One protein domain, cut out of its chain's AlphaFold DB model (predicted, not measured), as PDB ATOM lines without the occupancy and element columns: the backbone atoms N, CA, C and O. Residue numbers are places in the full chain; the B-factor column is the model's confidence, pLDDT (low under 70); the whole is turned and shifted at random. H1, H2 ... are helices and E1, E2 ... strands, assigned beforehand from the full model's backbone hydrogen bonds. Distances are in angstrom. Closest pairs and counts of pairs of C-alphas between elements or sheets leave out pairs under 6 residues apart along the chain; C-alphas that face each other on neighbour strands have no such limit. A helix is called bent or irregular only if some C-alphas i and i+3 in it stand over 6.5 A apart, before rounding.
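Overview. This is residues 396 to 471 of the 532 residues of the protein "J domain-containing protein" of Guillardia theta (strain CCMP2712) (UniProt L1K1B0). Three nearly aligned helices, H1, H2 and H3, form an up-and-down bundle, with a small two-stranded hairpin, E1 and E2, at one end of it, near the first residues of H2 and beyond the last of H3. H3 is the longest helix, running most of the length of a rod-like body. The printed part has 76 residues with three named helices and then two named strands, in the order H1 H2 H3 E1 E2; the sheet E1 - E2 is antiparallel, and the class is mostly helix. The whole is only just loose, close to compact, with a radius of gyration of the C-alphas of 14.0 A, and spans 48 by 19 by 18 A.

Arrangement. Strands E1, residues 456 to 460, and E2, residues 466 to 470, form an antiparallel hairpin at 147 degrees; N 457 and O 469 are 2.8 A apart and N 467 and O 459 are 2.8 A apart, within hydrogen-bond range. Helix H2, residues 412 to 426, has 3 pairs of C-alphas within 8 A of E2, the closest those of His 412 and Ile 468, 6.5 A apart, while H2 and E1 are apart. H2 touches H3, residues 432 to 454, at a shallow tilt of 13 degrees, opposite ways, as a helical hairpin; the closest C-alphas are those of Val 426 and Ala 438, 5.5 A apart. H1, residues 396 to 406, and H2 form another helical hairpin: they touch at a shallow tilt of 13 degrees, opposite ways, with the C-alphas of Ser 397 and Cys 422 closest at 5.4 A. H3 touches H1 with residues 445 to 449 alone, at a shallow tilt of 10 degrees, the same way; the closest C-alphas, those of Tyr 398 and Leu 445, are 6.7 A apart. H1 is apart from E1 and from E2. Pairs of O i and N i+4 are within hydrogen-bond range in 4 of 7 cases in H1, 10 of 11 in H2 and 17 of 19 in H3.

Along the chain. E1 is 12.4 A long and E2 12.8 A; C-alpha 470, where E2 ends, is at (-29.362, -15.819, 16.176). H3 measures 31.2 A from C-alpha 432 at (-56.797, -38.578, 29.331) to C-alpha 454; it has a kink of 42 degrees near residue 439 and is irregular, C-alphas 433 and 436 being 8.9 A apart. H2 is 21.0 A long. H1 is 15.7 A long and begins with C-alpha 396 at (-38.578, -29.680, 32.710).

Size, cuts and confidence. The two C-alphas farthest apart are those of Asp 433 and Asp 462, at 48.5 A. The printed part has no cut, and the links H1 to H2, H2 to H3, H3 to E1 and E1 to E2 are tight. The mean pLDDT of the printed part is 79.0; it is under 70 at residue 396, residues 402 to 409, residue 455, residues 457 to 462 and residues 465 to 471.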
ATOM      1  N   ALA A 396     -39.715 -28.879  33.160       69.62
ATOM      2  CA  ALA A 396     -38.578 -29.680  32.710       69.62
ATOM      3  C   ALA A 396     -38.457 -29.706  31.176       69.62
ATOM      4  O   ALA A 396     -37.373 -29.509  30.635       69.62
ATOM      5  N   SER A 397     -39.573 -29.876  30.462       76.56
ATOM      6  CA  SER A 397     -39.595 -29.900  28.992       76.56
ATOM      7  C   SER A 397     -39.209 -28.557  28.362       76.56
ATOM      8  O   SER A 397     -38.588 -28.529  27.298       76.56
ATOM      9  N   TYR A 398     -39.575 -27.448  29.009       74.00
ATOM     10  CA  TYR A 398     -39.226 -26.097  28.585       74.00
ATOM     11  C   TYR A 398     -37.740 -25.799  28.830       74.00
ATOM     12  O   TYR A 398     -37.065 -25.287  27.938       74.00
ATOM     13  N   ILE A 399     -37.208 -26.204  29.989       72.25
ATOM     14  CA  ILE A 399     -35.775 -26.108  30.316       72.25
ATOM     15  C   ILE A 399     -34.944 -26.941  29.335       72.25
ATOM     16  O   ILE A 399     -33.934 -26.461  28.832       72.25
ATOM     17  N   GLU A 400     -35.381 -28.158  29.000       77.31
ATOM     18  CA  GLU A 400     -34.707 -29.014  28.017       77.31
ATOM     19  C   GLU A 400     -34.671 -28.383  26.609       77.31
ATOM     20  O   GLU A 400     -33.683 -28.537  25.894       77.31
ATOM     21  N   LEU A 401     -35.719 -27.652  26.201       76.12
ATOM     22  CA  LEU A 401     -35.733 -26.920  24.927       76.12
ATOM     23  C   LEU A 401     -34.870 -25.652  24.960       76.12
ATOM     24  O   LEU A 401     -34.232 -25.335  23.958       76.12
ATOM     25  N   GLN A 402     -34.826 -24.939  26.087       69.50
ATOM     26  CA  GLN A 402     -33.984 -23.750  26.247       69.50
ATOM     27  C   GLN A 402     -32.498 -24.088  26.384       69.50
ATOM     28  O   GLN A 402     -31.669 -23.362  25.843       69.50
ATOM     29  N   ALA A 403     -32.145 -25.190  27.047       67.88
ATOM     30  CA  ALA A 403     -30.757 -25.623  27.205       67.88
ATOM     31  C   ALA A 403     -30.063 -25.835  25.850       67.88
ATOM     32  O   ALA A 403     -28.890 -25.505  25.702       67.88
ATOM     33  N   LEU A 404     -30.811 -26.281  24.835       68.00
ATOM     34  CA  LEU A 404     -30.296 -26.423  23.476       68.00
ATOM     35  C   LEU A 404     -29.818 -25.095  22.868       68.00
ATOM     36  O   LEU A 404     -28.927 -25.126  22.029       68.00
ATOM     37  N   LEU A 405     -30.362 -23.941  23.283       59.78
ATOM     38  CA  LEU A 405     -29.907 -22.623  22.816       59.78
ATOM     39  C   LEU A 405     -28.523 -22.242  23.345       59.78
ATOM     40  O   LEU A 405     -27.783 -21.543  22.656       59.78
ATOM     41  N   LEU A 406     -28.182 -22.685  24.555       55.09
ATOM     42  CA  LEU A 406     -26.937 -22.311  25.230       55.09
ATOM     43  C   LEU A 406     -25.724 -23.077  24.679       55.09
ATOM     44  O   LEU A 406     -24.600 -22.603  24.792       55.09
ATOM     45  N   GLU A 407     -25.939 -24.208  24.001       60.44
ATOM     46  CA  GLU A 407     -24.885 -25.038  23.394       60.44
ATOM     47  C   GLU A 407     -24.420 -24.545  22.002       60.44
ATOM     48  O   GLU A 407     -23.921 -25.323  21.191       60.44
ATOM     49  N   GLY A 408     -24.560 -23.247  21.705       54.06
ATOM     50  CA  GLY A 408     -24.060 -22.646  20.458       54.06
ATOM     51  C   GLY A 408     -25.056 -22.615  19.292       54.06
ATOM     52  O   GLY A 408     -24.634 -22.485  18.144       54.06
ATOM     53  N   GLY A 409     -26.362 -22.687  19.573       59.06
ATOM     54  CA  GLY A 409     -27.423 -22.587  18.565       59.06
ATOM     55  C   GLY A 409     -27.745 -23.945  17.923       59.06
ATOM     56  O   GLY A 409     -27.032 -24.405  17.032       59.06
ATOM     57  N   PRO A 410     -28.821 -24.626  18.345       71.00
ATOM     58  CA  PRO A 410     -29.137 -25.966  17.880       71.00
ATOM     59  C   PRO A 410     -29.693 -25.899  16.453       71.00
ATOM     60  O   PRO A 410     -30.470 -25.009  16.111       71.00
ATOM     61  N   SER A 411     -29.349 -26.875  15.610       78.12
ATOM     62  CA  SER A 411     -29.971 -26.989  14.286       78.12
ATOM     63  C   SER A 411     -31.488 -27.177  14.412       78.12
ATOM     64  O   SER A 411     -31.983 -27.749  15.389       78.12
ATOM     65  N   HIS A 412     -32.248 -26.766  13.394       80.25
ATOM     66  CA  HIS A 412     -33.709 -26.935  13.367       80.25
ATOM     67  C   HIS A 412     -34.137 -28.380  13.668       80.25
ATOM     68  O   HIS A 412     -35.084 -28.637  14.411       80.25
ATOM     69  N   ALA A 413     -33.373 -29.343  13.146       81.12
ATOM     70  CA  ALA A 413     -33.593 -30.764  13.372       81.12
ATOM     71  C   ALA A 413     -33.401 -31.183  14.842       81.12
ATOM     72  O   ALA A 413     -34.107 -32.076  15.318       81.12
ATOM     73  N   ALA A 414     -32.472 -30.558  15.570       82.62
ATOM     74  CA  ALA A 414     -32.263 -30.816  16.993       82.62
ATOM     75  C   ALA A 414     -33.431 -30.284  17.838       82.62
ATOM     76  O   ALA A 414     -33.945 -31.024  18.682       82.62
ATOM     77  N   ILE A 415     -33.917 -29.071  17.540       85.56
ATOM     78  CA  ILE A 415     -35.107 -28.491  18.188       85.56
ATOM     79  C   ILE A 415     -36.329 -29.380  17.941       85.56
ATOM     80  O   ILE A 415     -37.022 -29.758  18.885       85.56
ATOM     81  N   GLU A 416     -36.576 -29.789  16.693       89.69
ATOM     82  CA  GLU A 416     -37.685 -30.692  16.375       89.69
ATOM     83  C   GLU A 416     -37.572 -32.039  17.093       89.69
ATOM     84  O   GLU A 416     -38.569 -32.564  17.593       89.69
ATOM     85  N   ARG A 417     -36.369 -32.621  17.147       90.56
ATOM     86  CA  ARG A 417     -36.144 -33.906  17.817       90.56
ATOM     87  C   ARG A 417     -36.435 -33.797  19.311       90.56
ATOM     88  O   ARG A 417     -37.069 -34.702  19.858       90.56
ATOM     89  N   GLN A 418     -36.004 -32.721  19.962       89.12
ATOM     90  CA  GLN A 418     -36.265 -32.518  21.383       89.12
ATOM     91  C   GLN A 418     -37.735 -32.202  21.643       89.12
ATOM     92  O   GLN A 418     -38.337 -32.815  22.522       89.12
ATOM     93  N   PHE A 419     -38.360 -31.371  20.809       93.81
ATOM     94  CA  PHE A 419     -39.799 -31.140  20.871       93.81
ATOM     95  C   PHE A 419     -40.588 -32.449  20.755       93.81
ATOM     96  O   PHE A 419     -41.501 -32.682  21.542       93.81
ATOM     97  N   ARG A 420     -40.227 -33.356  19.837       94.25
ATOM     98  CA  ARG A 420     -40.875 -34.679  19.726       94.25
ATOM     99  C   ARG A 420     -40.735 -35.504  21.008       94.25
ATOM    100  O   ARG A 420     -41.690 -36.155  21.416       94.25
ATOM    101  N   LYS A 421     -39.576 -35.465  21.671       91.75
ATOM    102  CA  LYS A 421     -39.380 -36.152  22.960       91.75
ATOM    103  C   LYS A 421     -40.242 -35.544  24.068       91.75
ATOM    104  O   LYS A 421     -40.931 -36.283  24.767       91.75
ATOM    105  N   CYS A 422     -40.229 -34.221  24.202       90.12
ATOM    106  CA  CYS A 422     -40.979 -33.499  25.226       90.12
ATOM    107  C   CYS A 422     -42.497 -33.615  25.018       90.12
ATOM    108  O   CYS A 422     -43.234 -33.941  25.944       90.12
ATOM    109  N   SER A 423     -42.968 -33.448  23.781       94.25
ATOM    110  CA  SER A 423     -44.386 -33.545  23.416       94.25
ATOM    111  C   SER A 423     -44.967 -34.922  23.724       94.25
ATOM    112  O   SER A 423     -46.077 -35.008  24.233       94.25
ATOM    113  N   LEU A 424     -44.199 -36.004  23.549       94.12
ATOM    114  CA  LEU A 424     -44.609 -37.349  23.964       94.12
ATOM    115  C   LEU A 424     -44.802 -37.504  25.477       94.12
ATOM    116  O   LEU A 424     -45.433 -38.482  25.878       94.12
ATOM    117  N   ARG A 425     -44.247 -36.625  26.318       92.00
ATOM    118  CA  ARG A 425     -44.431 -36.660  27.780       92.00
ATOM    119  C   ARG A 425     -45.680 -35.910  28.216       92.00
ATOM    120  O   ARG A 425     -46.276 -36.309  29.206       92.00
ATOM    121  N   VAL A 426     -46.072 -34.870  27.482       94.44
ATOM    122  CA  VAL A 426     -47.211 -33.994  27.815       94.44
ATOM    123  C   VAL A 426     -48.402 -34.151  26.860       94.44
ATOM    124  O   VAL A 426     -49.359 -33.395  26.956       94.44
ATOM    125  N   HIS A 427     -48.363 -35.117  25.934       96.44
ATOM    126  CA  HIS A 427     -49.422 -35.309  24.939       96.44
ATOM    127  C   HIS A 427     -50.777 -35.597  25.614       96.44
ATOM    128  O   HIS A 427     -50.829 -36.506  26.450       96.44
ATOM    129  N   PRO A 428     -51.872 -34.919  25.220       96.62
ATOM    130  CA  PRO A 428     -53.200 -35.109  25.812       96.62
ATOM    131  C   PRO A 428     -53.667 -36.569  25.814       96.62
ATOM    132  O   PRO A 428     -54.147 -37.061  26.829       96.62
ATOM    133  N   ASP A 429     -53.420 -37.305  24.726       96.31
ATOM    134  CA  ASP A 429     -53.783 -38.729  24.618       96.31
ATOM    135  C   ASP A 429     -53.121 -39.640  25.666       96.31
ATOM    136  O   ASP A 429     -53.637 -40.719  25.952       96.31
ATOM    137  N   LYS A 430     -51.979 -39.239  26.245       95.12
ATOM    138  CA  LYS A 430     -51.327 -40.005  27.321       95.12
ATOM    139  C   LYS A 430     -51.840 -39.658  28.716       95.12
ATOM    140  O   LYS A 430     -51.566 -40.411  29.645       95.12
ATOM    141  N   HIS A 431     -52.566 -38.551  28.849       92.81
ATOM    142  CA  HIS A 431     -53.082 -38.012  30.109       92.81
ATOM    143  C   HIS A 431     -54.577 -37.714  29.970       92.81
ATOM    144  O   HIS A 431     -55.027 -36.589  30.188       92.81
ATOM    145  N   ALA A 432     -55.356 -38.718  29.560       94.12
ATOM    146  CA  ALA A 432     -56.797 -38.578  29.331       94.12
ATOM    147  C   ALA A 432     -57.576 -38.193  30.606       94.12
ATOM    148  O   ALA A 432     -58.619 -37.549  30.526       94.12
ATOM    149  N   ASP A 433     -57.050 -38.548  31.778       94.44
ATOM    150  CA  ASP A 433     -57.545 -38.164  33.104       94.44
ATOM    151  C   ASP A 433     -57.365 -36.667  33.407       94.44
ATOM    152  O   ASP A 433     -58.116 -36.104  34.201       94.44
ATOM    153  N   ARG A 434     -56.390 -36.013  32.763       93.50
ATOM    154  CA  ARG A 434     -56.020 -34.599  32.959       93.50
ATOM    155  C   ARG A 434     -55.878 -33.872  31.623       93.50
ATOM    156  O   ARG A 434     -54.934 -33.114  31.392       93.50
ATOM    157  N   PHE A 435     -56.841 -34.111  30.737       94.19
ATOM    158  CA  PHE A 435     -56.802 -33.657  29.351       94.19
ATOM    159  C   PHE A 435     -56.565 -32.143  29.213       94.19
ATOM    160  O   PHE A 435     -55.711 -31.730  28.436       94.19
ATOM    161  N   GLU A 436     -57.265 -31.304  29.985       92.56
ATOM    162  CA  GLU A 436     -57.143 -29.839  29.879       92.56
ATOM    163  C   GLU A 436     -55.774 -29.302  30.320       92.56
ATOM    164  O   GLU A 436     -55.274 -28.323  29.762       92.56
ATOM    165  N   GLU A 437     -55.153 -29.925  31.323       87.94
ATOM    166  CA  GLU A 437     -53.805 -29.572  31.784       87.94
ATOM    167  C   GLU A 437     -52.755 -30.018  30.766       87.94
ATOM    168  O   GLU A 437     -51.897 -29.228  30.373       87.94
ATOM    169  N   ALA A 438     -52.869 -31.251  30.268       90.44
ATOM    170  CA  ALA A 438     -51.998 -31.784  29.227       90.44
ATOM    171  C   ALA A 438     -52.106 -30.990  27.917       90.44
ATOM    172  O   ALA A 438     -51.091 -30.682  27.296       90.44
ATOM    173  N   GLN A 439     -53.312 -30.571  27.529       95.44
ATOM    174  CA  GLN A 439     -53.529 -29.730  26.353       95.44
ATOM    175  C   GLN A 439     -52.895 -28.345  26.510       95.44
ATOM    176  O   GLN A 439     -52.251 -27.866  25.575       95.44
ATOM    177  N   ARG A 440     -53.028 -27.706  27.682       88.56
ATOM    178  CA  ARG A 440     -52.359 -26.425  27.968       88.56
ATOM    179  C   ARG A 440     -50.839 -26.569  27.923       88.56
ATOM    180  O   ARG A 440     -50.184 -25.803  27.223       88.56
ATOM    181  N   ALA A 441     -50.298 -27.589  28.586       87.50
ATOM    182  CA  ALA A 441     -48.870 -27.888  28.589       87.50
ATOM    183  C   ALA A 441     -48.325 -28.141  27.171       87.50
ATOM    184  O   ALA A 441     -47.298 -27.584  26.776       87.50
ATOM    185  N   PHE A 442     -49.032 -28.940  26.372       94.25
ATOM    186  CA  PHE A 442     -48.659 -29.224  24.989       94.25
ATOM    187  C   PHE A 442     -48.673 -27.963  24.114       94.25
ATOM    188  O   PHE A 442     -47.737 -27.743  23.344       94.25
ATOM    189  N   ASN A 443     -49.691 -27.110  24.261       91.88
ATOM    190  CA  ASN A 443     -49.787 -25.849  23.525       91.88
ATOM    191  C   ASN A 443     -48.640 -24.896  23.890       91.88
ATOM    192  O   ASN A 443     -47.979 -24.378  22.995       91.88
ATOM    193  N   SER A 444     -48.331 -24.733  25.179       85.19
ATOM    194  CA  SER A 444     -47.196 -23.909  25.619       85.19
ATOM    195  C   SER A 444     -45.855 -24.438  25.101       85.19
ATOM    196  O   SER A 444     -44.988 -23.661  24.704       85.19
ATOM    197  N   LEU A 445     -45.676 -25.762  25.043       89.56
ATOM    198  CA  LEU A 445     -44.478 -26.377  24.466       89.56
ATOM    199  C   LEU A 445     -44.367 -26.115  22.951       89.56
ATOM    200  O   LEU A 445     -43.271 -25.887  22.435       89.56
ATOM    201  N   GLN A 446     -45.492 -26.151  22.235       93.69
ATOM    202  CA  GLN A 446     -45.558 -25.837  20.807       93.69
ATOM    203  C   GLN A 446     -45.230 -24.360  20.550       93.69
ATOM    204  O   GLN A 446     -44.422 -24.070  19.666       93.69
ATOM    205  N   GLU A 447     -45.789 -23.444  21.344       85.88
ATOM    206  CA  GLU A 447     -45.482 -22.010  21.284       85.88
ATOM    207  C   GLU A 447     -43.996 -21.744  21.545       85.88
ATOM    208  O   GLU A 447     -43.365 -21.005  20.792       85.88
ATOM    209  N   ALA A 448     -43.404 -22.408  22.545       83.38
ATOM    210  CA  ALA A 448     -41.975 -22.316  22.834       83.38
ATOM    211  C   ALA A 448     -41.122 -22.749  21.634       83.38
ATOM    212  O   ALA A 448     -40.220 -22.026  21.219       83.38
ATOM    213  N   LYS A 449     -41.437 -23.898  21.021       92.25
ATOM    214  CA  LYS A 449     -40.760 -24.383  19.809       92.25
ATOM    215  C   LYS A 449     -40.857 -23.368  18.666       92.25
ATOM    216  O   LYS A 449     -39.862 -23.096  18.000       92.25
ATOM    217  N   GLU A 450     -42.039 -22.809  18.427       88.25
ATOM    218  CA  GLU A 450     -42.248 -21.828  17.358       88.25
ATOM    219  C   GLU A 450     -41.529 -20.506  17.625       88.25
ATOM    220  O   GLU A 450     -40.943 -19.945  16.701       88.25
ATOM    221  N   ALA A 451     -41.520 -20.026  18.869       78.38
ATOM    222  CA  ALA A 451     -40.773 -18.836  19.269       78.38
ATOM    223  C   ALA A 451     -39.261 -19.033  19.080       78.38
ATOM    224  O   ALA A 451     -38.591 -18.152  18.543       78.38
ATOM    225  N   LEU A 452     -38.742 -20.212  19.441       78.88
ATOM    226  CA  LEU A 452     -37.342 -20.582  19.226       78.88
ATOM    227  C   LEU A 452     -36.986 -20.593  17.739       78.88
ATOM    228  O   LEU A 452     -35.979 -20.010  17.352       78.88
ATOM    229  N   ILE A 453     -37.825 -21.191  16.892       82.00
ATOM    230  CA  ILE A 453     -37.588 -21.233  15.443       82.00
ATOM    231  C   ILE A 453     -37.703 -19.831  14.820       82.00
ATOM    232  O   ILE A 453     -36.915 -19.486  13.946       82.00
ATOM    233  N   ARG A 454     -38.657 -19.007  15.273       78.81
ATOM    234  CA  ARG A 454     -38.910 -17.658  14.733       78.81
ATOM    235  C   ARG A 454     -37.851 -16.631  15.145       78.81
ATOM    236  O   ARG A 454     -37.603 -15.698  14.389       78.81
ATOM    237  N   GLY A 455     -37.244 -16.782  16.324       67.25
ATOM    238  CA  GLY A 455     -36.220 -15.873  16.857       67.25
ATOM    239  C   GLY A 455     -34.847 -15.970  16.183       67.25
ATOM    240  O   GLY A 455     -33.915 -15.281  16.591       67.25
ATOM    241  N   HIS A 456     -34.707 -16.812  15.162       70.25
ATOM    242  CA  HIS A 456     -33.435 -17.098  14.521       70.25
ATOM    243  C   HIS A 456     -33.572 -17.120  12.994       70.25
ATOM    244  O   HIS A 456     -34.596 -17.524  12.442       70.25
ATOM    245  N   GLU A 457     -32.524 -16.686  12.304       63.78
ATOM    246  CA  GLU A 457     -32.437 -16.687  10.852       63.78
ATOM    247  C   GLU A 457     -32.006 -18.073  10.355       63.78
ATOM    248  O   GLU A 457     -31.032 -18.658  10.833       63.78
ATOM    249  N   LEU A 458     -32.752 -18.619   9.393       65.31
ATOM    250  CA  LEU A 458     -32.437 -19.897   8.761       65.31
ATOM    251  C   LEU A 458     -31.354 -19.684   7.696       65.31
ATOM    252  O   LEU A 458     -31.652 -19.321   6.558       65.31
ATOM    253  N   VAL A 459     -30.098 -19.937   8.051       67.00
ATOM    254  CA  VAL A 459     -28.957 -19.881   7.133       67.00
ATOM    255  C   VAL A 459     -28.783 -21.249   6.483       67.00
ATOM    256  O   VAL A 459     -28.387 -22.218   7.129       67.00
ATOM    257  N   LYS A 460     -29.079 -21.350   5.185       68.88
ATOM    258  CA  LYS A 460     -28.727 -22.540   4.401       68.88
ATOM    259  C   LYS A 460     -27.211 -22.599   4.227       68.88
ATOM    260  O   LYS A 460     -26.629 -21.663   3.689       68.88
ATOM    261  N   GLN A 461     -26.600 -23.687   4.678       68.56
ATOM    262  CA  GLN A 461     -25.198 -23.992   4.424       68.56
ATOM    263  C   GLN A 461     -25.021 -24.607   3.028       68.56
ATOM    264  O   GLN A 461     -25.975 -25.109   2.425       68.56
ATOM    265  N   ASP A 462     -23.785 -24.600   2.530       63.41
ATOM    266  CA  ASP A 462     -23.432 -25.098   1.192       63.41
ATOM    267  C   ASP A 462     -23.690 -26.606   1.009       63.41
ATOM    268  O   ASP A 462     -23.863 -27.077  -0.114       63.41
ATOM    269  N   ASP A 463     -23.765 -27.369   2.103       71.81
ATOM    270  CA  ASP A 463     -24.097 -28.801   2.107       71.81
ATOM    271  C   ASP A 463     -25.615 -29.085   2.082       71.81
ATOM    272  O   ASP A 463     -26.040 -30.243   2.092       71.81
ATOM    273  N   GLY A 464     -26.444 -28.038   2.037       74.69
ATOM    274  CA  GLY A 464     -27.905 -28.123   2.048       74.69
ATOM    275  C   GLY A 464     -28.529 -28.229   3.441       74.69
ATOM    276  O   GLY A 464     -29.761 -28.252   3.545       74.69
ATOM    277  N   SER A 465     -27.729 -28.267   4.510       63.22
ATOM    278  CA  SER A 465     -28.231 -28.172   5.880       63.22
ATOM    279  C   SER A 465     -28.672 -26.740   6.210       63.22
ATOM    280  O   SER A 465     -28.275 -25.770   5.565       63.22
ATOM    281  N   VAL A 466     -29.567 -26.592   7.188       56.75
ATOM    282  CA  VAL A 466     -30.082 -25.286   7.621       56.75
ATOM    283  C   VAL A 466     -29.609 -25.040   9.045       56.75
ATOM    284  O   VAL A 466     -30.067 -25.705   9.980       56.75
ATOM    285  N   LEU A 467     -28.689 -24.093   9.199       54.38
ATOM    286  CA  LEU A 467     -28.279 -23.568  10.491       54.38
ATOM    287  C   LEU A 467     -29.240 -22.480  10.949       54.38
ATOM    288  O   LEU A 467     -29.790 -21.717  10.161       54.38
ATOM    289  N   ILE A 468     -29.424 -22.427  12.256       53.94
ATOM    290  CA  ILE A 468     -30.245 -21.445  12.941       53.94
ATOM    291  C   ILE A 468     -29.270 -20.420  13.530       53.94
ATOM    292  O   ILE A 468     -28.645 -20.680  14.554       53.94
ATOM    293  N   ALA A 469     -29.079 -19.288  12.851       51.38
ATOM    294  CA  ALA A 469     -28.231 -18.203  13.339       51.38
ATOM    295  C   ALA A 469     -29.075 -17.236  14.193       51.38
ATOM    296  O   ALA A 469     -30.174 -16.871  13.774       51.38
ATOM    297  N   PRO A 470     -28.623 -16.800  15.381       48.34
ATOM    298  CA  PRO A 470     -29.362 -15.819  16.176       48.34
ATOM    299  C   PRO A 470     -29.564 -14.522  15.384       48.34
ATOM    300  O   PRO A 470     -28.595 -13.949  14.884       48.34
ATOM    301  N   LEU A 471     -30.809 -14.043  15.264       47.34
ATOM    302  CA  LEU A 471     -31.086 -12.747  14.637       47.34
ATOM    303  C   LEU A 471     -30.400 -11.654  15.463       47.34
ATOM    304  O   LEU A 471     -30.756 -11.420  16.618       47.34
TER     305      LEU A 471